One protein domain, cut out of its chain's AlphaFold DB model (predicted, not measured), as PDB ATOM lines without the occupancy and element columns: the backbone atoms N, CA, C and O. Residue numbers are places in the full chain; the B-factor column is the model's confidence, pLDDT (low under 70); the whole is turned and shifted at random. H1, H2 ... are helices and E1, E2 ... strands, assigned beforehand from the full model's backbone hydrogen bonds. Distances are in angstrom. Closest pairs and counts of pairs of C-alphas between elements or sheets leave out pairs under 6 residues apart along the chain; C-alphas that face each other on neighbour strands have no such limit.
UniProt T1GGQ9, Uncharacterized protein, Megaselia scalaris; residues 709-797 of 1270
ATOM      1  N   THR A 709     125.802 126.942 160.734       89.56
ATOM      2  CA  THR A 709     125.214 126.889 159.386       89.56
ATOM      3  C   THR A 709     126.260 127.329 158.362       89.56
ATOM      4  O   THR A 709     126.955 128.321 158.575       89.56
ATOM      5  N   CYS A 710     126.382 126.594 157.256       91.19
ATOM      6  CA  CYS A 710     127.325 126.896 156.184       91.19
ATOM      7  C   CYS A 710     126.829 128.071 155.330       91.19
ATOM      8  O   CYS A 710     125.717 128.025 154.806       91.19
ATOM      9  N   ALA A 711     127.667 129.091 155.145       88.25
ATOM     10  CA  ALA A 711     127.362 130.284 154.364       88.25
ATOM     11  C   ALA A 711     127.195 129.993 152.862       88.25
ATOM     12  O   ALA A 711     126.360 130.625 152.223       88.25
ATOM     13  N   LYS A 712     127.934 129.013 152.311       86.62
ATOM     14  CA  LYS A 712     127.811 128.609 150.897       86.62
ATOM     15  C   LYS A 712     126.551 127.779 150.623       86.62
ATOM     16  O   LYS A 712     125.754 128.137 149.767       86.62
ATOM     17  N   CYS A 713     126.367 126.663 151.337       89.44
ATOM     18  CA  CYS A 713     125.344 125.658 151.003       89.44
ATOM     19  C   CYS A 713     124.139 125.589 151.960       89.44
ATOM     20  O   CYS A 713     123.249 124.767 151.763       89.44
ATOM     21  N   GLY A 714     124.107 126.386 153.032       86.88
ATOM     22  CA  GLY A 714     123.009 126.390 154.009       86.88
ATOM     23  C   GLY A 714     122.912 125.150 154.913       86.88
ATOM     24  O   GLY A 714     122.025 125.101 155.765       86.88
ATOM     25  N   SER A 715     123.806 124.162 154.774       86.38
ATOM     26  CA  SER A 715     123.863 122.983 155.655       86.38
ATOM     27  C   SER A 715     124.032 123.384 157.123       86.38
ATOM     28  O   SER A 715     124.859 124.236 157.435       86.38
ATOM     29  N   ASN A 716     123.316 122.721 158.033       86.75
ATOM     30  CA  ASN A 716     123.493 122.821 159.488       86.75
ATOM     31  C   ASN A 716     124.400 121.713 160.072       86.75
ATOM     32  O   ASN A 716     124.566 121.619 161.288       86.75
ATOM     33  N   SER A 717     125.000 120.891 159.207       86.88
ATOM     34  CA  SER A 717     125.983 119.852 159.532       86.88
ATOM     35  C   SER A 717     127.339 120.180 158.889       86.88
ATOM     36  O   SER A 717     127.361 120.676 157.754       86.88
ATOM     37  N   PRO A 718     128.476 119.877 159.548       86.19
ATOM     38  CA  PRO A 718     129.794 120.033 158.937       86.19
ATOM     39  C   PRO A 718     130.053 119.018 157.812       86.19
ATOM     40  O   PRO A 718     131.005 119.210 157.060       86.19
ATOM     41  N   GLY A 719     129.227 117.972 157.681       84.62
ATOM     42  CA  GLY A 719     129.438 116.826 156.790       84.62
ATOM     43  C   GLY A 719     129.921 115.583 157.546       84.62
ATOM     44  O   GLY A 719     130.427 115.678 158.665       84.62
ATOM     45  N   GLU A 720     129.763 114.403 156.947       84.81
ATOM     46  CA  GLU A 720     130.255 113.149 157.535       84.81
ATOM     47  C   GLU A 720     131.783 113.171 157.658       84.81
ATOM     48  O   GLU A 720     132.477 113.632 156.752       84.81
ATOM     49  N   ASN A 721     132.323 112.711 158.792       83.56
ATOM     50  CA  ASN A 721     133.759 112.763 159.116       83.56
ATOM     51  C   ASN A 721     134.401 114.162 158.943       83.56
ATOM     52  O   ASN A 721     135.610 114.297 158.721       83.56
ATOM     53  N   CYS A 722     133.599 115.228 159.045       86.06
ATOM     54  CA  CYS A 722     134.038 116.612 158.908       86.06
ATOM     55  C   CYS A 722     133.892 117.392 160.219       86.06
ATOM     56  O   CYS A 722     132.930 117.232 160.965       86.06
ATOM     57  N   ALA A 723     134.837 118.301 160.452       85.50
ATOM     58  CA  ALA A 723     134.698 119.369 161.431       85.50
ATOM     59  C   ALA A 723     134.212 120.646 160.730       85.50
ATOM     60  O   ALA A 723     134.373 120.801 159.516       85.50
ATOM     61  N   TRP A 724     133.642 121.571 161.501       87.06
ATOM     62  CA  TRP A 724     133.397 122.930 161.027       87.06
ATOM     63  C   TRP A 724     134.708 123.679 160.816       87.06
ATOM     64  O   TRP A 724     135.671 123.493 161.557       87.06
ATOM     65  N   THR A 725     134.713 124.561 159.826       83.31
ATOM     66  CA  THR A 725     135.857 125.401 159.460       83.31
ATOM     67  C   THR A 725     135.455 126.878 159.472       83.31
ATOM     68  O   THR A 725     134.276 127.206 159.660       83.31
ATOM     69  N   ASN A 726     136.443 127.770 159.341       83.62
ATOM     70  CA  ASN A 726     136.251 129.219 159.213       83.62
ATOM     71  C   ASN A 726     135.285 129.814 160.262       83.62
ATOM     72  O   ASN A 726     134.324 130.501 159.945       83.62
ATOM     73  N   ASN A 727     135.537 129.541 161.550       83.19
ATOM     74  CA  ASN A 727     134.721 130.021 162.680       83.19
ATOM     75  C   ASN A 727     133.227 129.642 162.577       83.19
ATOM     76  O   ASN A 727     132.338 130.442 162.885       83.19
ATOM     77  N   TYR A 728     132.950 128.400 162.164       85.69
ATOM     78  CA  TYR A 728     131.599 127.861 161.984       85.69
ATOM     79  C   TYR A 728     130.780 128.604 160.909       85.69
ATOM     80  O   TYR A 728     129.571 128.806 161.078       85.69
ATOM     81  N   THR A 729     131.429 129.024 159.816       86.88
ATOM     82  CA  THR A 729     130.757 129.515 158.598       86.88
ATOM     83  C   THR A 729     130.850 128.546 157.421       86.88
ATOM     84  O   THR A 729     130.067 128.689 156.490       86.88
ATOM     85  N   GLU A 730     131.735 127.543 157.443       89.00
ATOM     86  CA  GLU A 730     131.882 126.590 156.335       89.00
ATOM     87  C   GLU A 730     131.952 125.133 156.808       89.00
ATOM     88  O   GLU A 730     132.685 124.777 157.740       89.00
ATOM     89  N   CYS A 731     131.165 124.278 156.152       92.12
ATOM     90  CA  CYS A 731     131.223 122.828 156.314       92.12
ATOM     91  C   CYS A 731     132.416 122.236 155.539       92.12
ATOM     92  O   CYS A 731     132.937 122.860 154.614       92.12
ATOM     93  N   GLY A 732     132.833 121.018 155.894       89.56
ATOM     94  CA  GLY A 732     133.981 120.333 155.293       89.56
ATOM     95  C   GLY A 732     133.954 120.267 153.759       89.56
ATOM     96  O   GLY A 732     134.962 120.641 153.161       89.56
ATOM     97  N   PRO A 733     132.834 119.873 153.114       90.81
ATOM     98  CA  PRO A 733     132.693 119.922 151.657       90.81
ATOM     99  C   PRO A 733     132.969 121.316 151.084       90.81
ATOM    100  O   PRO A 733     133.848 121.470 150.240       90.81
ATOM    101  N   CYS A 734     132.293 122.344 151.600       91.81
ATOM    102  CA  CYS A 734     132.351 123.696 151.046       91.81
ATOM    103  C   CYS A 734     133.677 124.426 151.279       91.81
ATOM    104  O   CYS A 734     134.088 125.227 150.443       91.81
ATOM    105  N   ALA A 735     134.373 124.137 152.378       90.00
ATOM    106  CA  ALA A 735     135.743 124.605 152.571       90.00
ATOM    107  C   ALA A 735     136.711 123.901 151.605       90.00
ATOM    108  O   ALA A 735     137.582 124.536 151.012       90.00
ATOM    109  N   SER A 736     136.509 122.595 151.384       92.06
ATOM    110  CA  SER A 736     137.369 121.799 150.505       92.06
ATOM    111  C   SER A 736     137.269 122.146 149.019       92.06
ATOM    112  O   SER A 736     138.087 121.655 148.256       92.06
ATOM    113  N   GLU A 737     136.311 122.979 148.598       89.06
ATOM    114  CA  GLU A 737     136.198 123.497 147.221       89.06
ATOM    115  C   GLU A 737     137.400 124.361 146.806       89.06
ATOM    116  O   GLU A 737     137.706 124.451 145.622       89.06
ATOM    117  N   LEU A 738     138.074 125.013 147.764       88.50
ATOM    118  CA  LEU A 738     139.180 125.941 147.490       88.50
ATOM    119  C   LEU A 738     140.550 125.402 147.912       88.50
ATOM    120  O   LEU A 738     141.554 125.818 147.337       88.50
ATOM    121  N   THR A 739     140.605 124.498 148.896       90.31
ATOM    122  CA  THR A 739     141.848 123.883 149.384       90.31
ATOM    123  C   THR A 739     141.701 122.381 149.620       90.31
ATOM    124  O   THR A 739     140.684 121.890 150.116       90.31
ATOM    125  N   CYS A 740     142.749 121.622 149.302       91.75
ATOM    126  CA  CYS A 740     142.771 120.175 149.506       91.75
ATOM    127  C   CYS A 740     142.775 119.830 150.999       91.75
ATOM    128  O   CYS A 740     143.721 120.155 151.713       91.75
ATOM    129  N   SER A 741     141.781 119.066 151.464       86.75
ATOM    130  CA  SER A 741     141.622 118.694 152.887       86.75
ATOM    131  C   SER A 741     142.707 117.759 153.464       86.75
ATOM    132  O   SER A 741     142.554 117.280 154.588       86.75
ATOM    133  N   HIS A 742     143.773 117.466 152.714       88.69
ATOM    134  CA  HIS A 742     144.914 116.655 153.160       88.69
ATOM    135  C   HIS A 742     146.211 117.476 153.293       88.69
ATOM    136  O   HIS A 742     146.873 117.400 154.323       88.69
ATOM    137  N   CYS A 743     146.559 118.296 152.292       90.38
ATOM    138  CA  CYS A 743     147.758 119.154 152.320       90.38
ATOM    139  C   CYS A 743     147.471 120.633 152.640       90.38
ATOM    140  O   CYS A 743     148.403 121.395 152.876       90.38
ATOM    141  N   ASN A 744     146.198 121.041 152.665       88.88
ATOM    142  CA  ASN A 744     145.707 122.406 152.886       88.88
ATOM    143  C   ASN A 744     146.202 123.473 151.887       88.88
ATOM    144  O   ASN A 744     145.986 124.659 152.125       88.88
ATOM    145  N   THR A 745     146.814 123.088 150.762       91.56
ATOM    146  CA  THR A 745     147.116 124.021 149.666       91.56
ATOM    147  C   THR A 745     145.885 124.253 148.792       91.56
ATOM    148  O   THR A 745     145.004 123.392 148.697       91.56
ATOM    149  N   ASN A 746     145.830 125.419 148.147       92.06
ATOM    150  CA  ASN A 746     144.860 125.707 147.096       92.06
ATOM    151  C   ASN A 746     145.073 124.805 145.875       92.06
ATOM    152  O   ASN A 746     146.207 124.406 145.606       92.06
ATOM    153  N   TYR A 747     143.987 124.543 145.145       93.00
ATOM    154  CA  TYR A 747     144.039 123.949 143.809       93.00
ATOM    155  C   TYR A 747     144.459 124.990 142.774       93.00
ATOM    156  O   TYR A 747     144.041 126.149 142.852       93.00
ATOM    157  N   ASN A 748     145.212 124.552 141.773       91.00
ATOM    158  CA  ASN A 748     145.590 125.334 140.603       91.00
ATOM    159  C   ASN A 748     144.951 124.754 139.332       91.00
ATOM    160  O   ASN A 748     144.583 123.580 139.258       91.00
ATOM    161  N   GLU A 749     144.818 125.591 138.308       86.88
ATOM    162  CA  GLU A 749     144.236 125.197 137.027       86.88
ATOM    163  C   GLU A 749     145.118 124.138 136.332       86.88
ATOM    164  O   GLU A 749     146.324 124.327 136.169       86.88
ATOM    165  N   GLY A 750     144.523 122.996 135.966       85.00
ATOM    166  CA  GLY A 750     145.236 121.834 135.417       85.00
ATOM    167  C   GLY A 750     145.689 120.775 136.439       85.00
ATOM    168  O   GLY A 750     146.308 119.786 136.048       85.00
ATOM    169  N   GLU A 751     145.383 120.924 137.731       90.62
ATOM    170  CA  GLU A 751     145.654 119.887 138.738       90.62
ATOM    171  C   GLU A 751     144.519 118.851 138.840       90.62
ATOM    172  O   GLU A 751     143.341 119.196 138.916       90.62
ATOM    173  N   LEU A 752     144.870 117.559 138.892       91.38
ATOM    174  CA  LEU A 752     143.894 116.479 139.078       91.38
ATOM    175  C   LEU A 752     143.343 116.465 140.513       91.38
ATOM    176  O   LEU A 752     144.098 116.298 141.481       91.38
ATOM    177  N   ILE A 753     142.018 116.566 140.629       93.69
ATOM    178  CA  ILE A 753     141.262 116.560 141.888       93.69
ATOM    179  C   ILE A 753     140.178 115.476 141.888       93.69
ATOM    180  O   ILE A 753     139.645 115.110 140.843       93.69
ATOM    181  N   ILE A 754     139.830 114.973 143.073       92.81
ATOM    182  CA  ILE A 754     138.820 113.925 143.269       92.81
ATOM    183  C   ILE A 754     137.973 114.202 144.518       92.81
ATOM    184  O   ILE A 754     138.478 114.678 145.538       92.81
ATOM    185  N   VAL A 755     136.675 113.895 144.446       93.31
ATOM    186  CA  VAL A 755     135.715 114.072 145.546       93.31
ATOM    187  C   VAL A 755     135.453 112.751 146.277       93.31
ATOM    188  O   VAL A 755     135.131 111.735 145.669       93.31
ATOM    189  N   CYS A 756     135.583 112.749 147.604       93.12
ATOM    190  CA  CYS A 756     135.294 111.590 148.450       93.12
ATOM    191  C   CYS A 756     133.788 111.303 148.502       93.12
ATOM    192  O   CYS A 756     133.001 112.181 148.856       93.12
ATOM    193  N   ASN A 757     133.370 110.063 148.245       91.94
ATOM    194  CA  ASN A 757     131.954 109.705 148.231       91.94
ATOM    195  C   ASN A 757     131.278 109.831 149.610       91.94
ATOM    196  O   ASN A 757     130.115 110.218 149.670       91.94
ATOM    197  N   THR A 758     131.988 109.554 150.708       90.31
ATOM    198  CA  THR A 758     131.443 109.666 152.076       90.31
ATOM    199  C   THR A 758     131.400 111.123 152.541       90.31
ATOM    200  O   THR A 758     130.335 111.723 152.625       90.31
ATOM    201  N   CYS A 759     132.557 111.746 152.787       91.12
ATOM    202  CA  CYS A 759     132.600 113.089 153.376       91.12
ATOM    203  C   CYS A 759     132.350 114.241 152.389       91.12
ATOM    204  O   CYS A 759     132.369 115.393 152.814       91.12
ATOM    205  N   LYS A 760     132.166 113.956 151.088       92.88
ATOM    206  CA  LYS A 760     131.981 114.930 149.989       92.88
ATOM    207  C   LYS A 760     133.044 116.041 149.923       92.88
ATOM    208  O   LYS A 760     132.809 117.087 149.328       92.88
ATOM    209  N   ARG A 761     134.221 115.809 150.516       92.75
ATOM    210  CA  ARG A 761     135.392 116.685 150.393       92.75
ATOM    211  C   ARG A 761     136.135 116.437 149.089       92.75
ATOM    212  O   ARG A 761     136.288 115.281 148.694       92.75
ATOM    213  N   TRP A 762     136.680 117.497 148.510       93.38
ATOM    214  CA  TRP A 762     137.669 117.432 147.439       93.38
ATOM    215  C   TRP A 762     139.093 117.271 147.999       93.38
ATOM    216  O   TRP A 762     139.412 117.707 149.113       93.38
ATOM    217  N   LEU A 763     139.940 116.594 147.224       93.25
ATOM    218  CA  LEU A 763     141.368 116.400 147.463       93.25
ATOM    219  C   LEU A 763     142.114 116.421 146.119       93.25
ATOM    220  O   LEU A 763     141.548 116.018 145.106       93.25
ATOM    221  N   HIS A 764     143.401 116.783 146.108       93.44
ATOM    222  CA  HIS A 764     144.273 116.435 144.979       93.44
ATOM    223  C   HIS A 764     144.374 114.913 144.857       93.44
ATOM    224  O   HIS A 764     144.619 114.237 145.859       93.44
ATOM    225  N   CYS A 765     144.314 114.383 143.637       91.88
ATOM    226  CA  CYS A 765     144.563 112.967 143.357       91.88
ATOM    227  C   CYS A 765     145.939 112.520 143.902       91.88
ATOM    228  O   CYS A 765     146.053 111.514 144.606       91.88
ATOM    229  N   LYS A 766     146.968 113.358 143.706       88.81
ATOM    230  CA  LYS A 766     148.339 113.130 144.197       88.81
ATOM    231  C   LYS A 766     148.450 113.051 145.726       88.81
ATOM    232  O   LYS A 766     149.350 112.386 146.225       88.81
ATOM    233  N   CYS A 767     147.538 113.674 146.482       90.44
ATOM    234  CA  CYS A 767     147.518 113.575 147.949       90.44
ATOM    235  C   CYS A 767     147.034 112.215 148.470       90.44
ATOM    236  O   CYS A 767     147.045 111.998 149.678       90.44
ATOM    237  N   ASP A 768     146.596 111.318 147.588       89.00
ATOM    238  CA  ASP A 768     146.108 109.989 147.952       89.00
ATOM    239  C   ASP A 768     146.707 108.876 147.062       89.00
ATOM    240  O   ASP A 768     146.216 107.753 147.041       89.00
ATOM    241  N   GLY A 769     147.793 109.170 146.333       86.50
ATOM    242  CA  GLY A 769     148.490 108.204 145.469       86.50
ATOM    243  C   GLY A 769     147.813 107.935 144.118       86.50
ATOM    244  O   GLY A 769     148.120 106.936 143.469       86.50
ATOM    245  N   ILE A 770     146.886 108.794 143.690       89.31
ATOM    246  CA  ILE A 770     146.266 108.753 142.360       89.31
ATOM    247  C   ILE A 770     147.053 109.710 141.451       89.31
ATOM    248  O   ILE A 770     146.987 110.929 141.616       89.31
ATOM    249  N   GLU A 771     147.825 109.174 140.506       86.31
ATOM    250  CA  GLU A 771     148.722 109.986 139.664       86.31
ATOM    251  C   GLU A 771     148.111 110.363 138.308       86.31
ATOM    252  O   GLU A 771     148.356 111.468 137.820       86.31
ATOM    253  N   ASN A 772     147.286 109.482 137.730       89.62
ATOM    254  CA  ASN A 772     146.748 109.612 136.374       89.62
ATOM    255  C   ASN A 772     145.224 109.783 136.362       89.62
ATOM    256  O   ASN A 772     144.516 109.268 137.229       89.62
ATOM    257  N   GLU A 773     144.708 110.417 135.309       89.62
ATOM    258  CA  GLU A 773     143.270 110.611 135.071       89.62
ATOM    259  C   GLU A 773     142.499 109.280 135.068       89.62
ATOM    260  O   GLU A 773     141.561 109.110 135.842       89.62
ATOM    261  N   SER A 774     142.982 108.274 134.330       87.50
ATOM    262  CA  SER A 774     142.370 106.937 134.309       87.50
ATOM    263  C   SER A 774     142.348 106.246 135.682       87.50
ATOM    264  O   SER A 774     141.531 105.358 135.918       87.50
ATOM    265  N   ASP A 775     143.241 106.591 136.610       89.00
ATOM    266  CA  ASP A 775     143.221 106.034 137.970       89.00
ATOM    267  C   ASP A 775     142.235 106.788 138.873       89.00
ATOM    268  O   ASP A 775     141.592 106.174 139.729       89.00
ATOM    269  N   ALA A 776     142.028 108.084 138.621       88.94
ATOM    270  CA  ALA A 776     140.956 108.865 139.231       88.94
ATOM    271  C   ALA A 776     139.571 108.385 138.761       88.94
ATOM    272  O   ALA A 776     138.679 108.216 139.591       88.94
ATOM    273  N   GLU A 777     139.405 108.066 137.471       89.94
ATOM    274  CA  GLU A 777     138.185 107.455 136.919       89.94
ATOM    275  C   GLU A 777     137.851 106.121 137.601       89.94
ATOM    276  O   GLU A 777     136.733 105.942 138.090       89.94
ATOM    277  N   LYS A 778     138.829 105.202 137.701       88.38
ATOM    278  CA  LYS A 778     138.676 103.919 138.416       88.38
ATOM    279  C   LYS A 778     138.250 104.139 139.868       88.38
ATOM    280  O   LYS A 778     137.322 103.486 140.340       88.38
ATOM    281  N   CYS A 779     138.898 105.070 140.573       87.75
ATOM    282  CA  CYS A 779     138.551 105.399 141.955       87.75
ATOM    283  C   CYS A 779     137.132 105.968 142.077       87.75
ATOM    284  O   CYS A 779     136.384 105.546 142.959       87.75
ATOM    285  N   ASN A 780     136.742 106.884 141.190       89.19
ATOM    286  CA  ASN A 780     135.410 107.485 141.166       89.19
ATOM    287  C   ASN A 780     134.320 106.424 140.922       89.19
ATOM    288  O   ASN A 780     133.381 106.310 141.709       89.19
ATOM    289  N   ALA A 781     134.499 105.569 139.907       88.38
ATOM    290  CA  ALA A 781     133.602 104.447 139.615       88.38
ATOM    291  C   ALA A 781     133.505 103.439 140.779       88.38
ATOM    292  O   ALA A 781     132.442 102.873 141.032       88.38
ATOM    293  N   ALA A 782     134.591 103.258 141.534       87.19
ATOM    294  CA  ALA A 782     134.650 102.431 142.737       87.19
ATOM    295  C   ALA A 782     134.206 103.155 144.031       87.19
ATOM    296  O   ALA A 782     134.501 102.677 145.126       87.19
ATOM    297  N   ASN A 783     133.479 104.279 143.936       89.88
ATOM    298  CA  ASN A 783     132.948 105.041 145.077       89.88
ATOM    299  C   ASN A 783     134.026 105.558 146.060       89.88
ATOM    300  O   ASN A 783     133.836 105.503 147.276       89.88
ATOM    301  N   TYR A 784     135.141 106.074 145.527       91.88
ATOM    302  CA  TYR A 784     136.317 106.596 146.240       91.88
ATOM    303  C   TYR A 784     136.070 107.134 147.664       91.88
ATOM    304  O   TYR A 784     135.366 108.126 147.870       91.88
ATOM    305  N   GLN A 785     136.755 106.541 148.646       90.94
ATOM    306  CA  GLN A 785     136.924 107.106 149.986       90.94
ATOM    307  C   GLN A 785     138.346 107.636 150.173       90.94
ATOM    308  O   GLN A 785     139.319 106.889 150.046       90.94
ATOM    309  N   CYS A 786     138.461 108.903 150.572       90.69
ATOM    310  CA  CYS A 786     139.734 109.507 150.959       90.69
ATOM    311  C   CYS A 786     140.333 108.869 152.224       90.69
ATOM    312  O   CYS A 786     139.603 108.319 153.057       90.69
ATOM    313  N   SER A 787     141.632 109.079 152.435       86.75
ATOM    314  CA  SER A 787     142.404 108.705 153.637       86.75
ATOM    315  C   SER A 787     141.818 109.113 155.006       86.75
ATOM    316  O   SER A 787     142.227 108.557 156.019       86.75
ATOM    317  N   LEU A 788     140.845 110.036 155.068       86.00
ATOM    318  CA  LEU A 788     140.114 110.406 156.297       86.00
ATOM    319  C   LEU A 788     138.782 109.654 156.507       86.00
ATOM    320  O   LEU A 788     138.086 109.908 157.487       86.00
ATOM    321  N   CYS A 789     138.367 108.798 155.569       89.25
ATOM    322  CA  CYS A 789     137.094 108.059 155.617       89.25
ATOM    323  C   CYS A 789     137.255 106.542 155.484       89.25
ATOM    324  O   CYS A 789     136.394 105.815 155.973       89.25
ATOM    325  N   ARG A 790     138.342 106.070 154.864       87.69
ATOM    326  CA  ARG A 790     138.729 104.653 154.884       87.69
ATOM    327  C   ARG A 790     139.610 104.325 156.104       87.69
ATOM    328  O   ARG A 790     140.225 105.238 156.660       87.69
ATOM    329  N   PRO A 791     139.720 103.048 156.519       83.88
ATOM    330  CA  PRO A 791     140.703 102.623 157.516       83.88
ATOM    331  C   PRO A 791     142.135 102.946 157.064       83.88
ATOM    332  O   PRO A 791     142.434 102.875 155.872       83.88
ATOM    333  N   LYS A 792     143.026 103.266 158.012       74.62
ATOM    334  CA  LYS A 792     144.395 103.748 157.727       74.62
ATOM    335  C   LYS A 792     145.210 102.807 156.835       74.62
ATOM    336  O   LYS A 792     146.004 103.275 156.029       74.62
ATOM    337  N   ASP A 793     144.978 101.507 156.970       74.12
ATOM    338  CA  ASP A 793     145.732 100.440 156.306       74.12
ATOM    339  C   ASP A 793     145.102 100.001 154.968       74.12
ATOM    340  O   ASP A 793     145.564  99.060 154.328       74.12
ATOM    341  N   THR A 794     144.021 100.663 154.534       80.19
ATOM    342  CA  THR A 794     143.346 100.382 153.257       80.19
ATOM    343  C   THR A 794     143.878 101.315 152.160       80.19
ATOM    344  O   THR A 794     143.829 102.535 152.337       80.19
ATOM    345  N   PRO A 795     144.369 100.799 151.018       80.06
ATOM    346  CA  PRO A 795     144.780 101.626 149.882       80.06
ATOM    347  C   PRO A 795     143.568 102.154 149.079       80.06
ATOM    348  O   PRO A 795     142.459 101.633 149.224       80.06
ATOM    349  N   PRO A 796     143.746 103.179 148.224       78.81
ATOM    350  CA  PRO A 796     142.703 103.648 147.305       78.81
ATOM    351  C   PRO A 796     142.293 102.567 146.281       78.81
ATOM    352  O   PRO A 796     143.079 101.654 146.007       78.81
ATOM    353  N   PRO A 797     141.093 102.656 145.669       78.50
ATOM    354  CA  PRO A 797     140.552 101.580 144.833       78.50
ATOM    355  C   PRO A 797     141.399 101.159 143.621       78.50
ATOM    356  O   PRO A 797     141.328  99.996 143.236       78.50
TER     357      PRO A 797
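What this domain is: This is residues 709 to 797 of the 1270 residues of an uncharacterized protein of Megaselia scalaris (UniProt T1GGQ9). With little regular structure, this is a loop-built body around a small hairpin, E1 and E2, with H1 toward one end and H2 and H3 toward the other. Residues 709 to 731 form a looped end beyond H1. The 89 printed residues hold H1, E1, E2, H2 and H3 in chain order, a mixed class with 24 residues in named elements. The whole is compact, radius of gyration of the C-alphas 13.0 A, spanning 36 by 29 by 20 A.

Where its parts are: E1, residues 753 to 755, begins at C-alpha (141.262, 116.560, 141.888); E2 is 762 to 764, each 7.1 A long. H1 is 732 to 736, H2 765 to 768, and H3 773 to 781, 12.3 A, ending at C-alpha (133.602, 104.447, 139.615).

How they stand to each other: E1 and E2 are antiparallel, with N 754 and O 763 2.9 A apart, within hydrogen-bond range. The closest C-alphas of E1 and H3 are Ile 754 and Ala 776, 6.8 A; of H1 and E2, Ser 736 and Trp 762, 5.3 A; of E1 and H2, Ile 753 and Cys 765, 5.1 A. H1 and H3 are apart. In H1 and H3 every O i to N i+4 pair is within hydrogen-bond range; H2 is too short for one.

The domain as a whole: C-alphas 727 and 774 are farthest apart, 37.4 A. The printed part has no cut; the link H1 to E1 is long. No printed residue is under 70 in pLDDT.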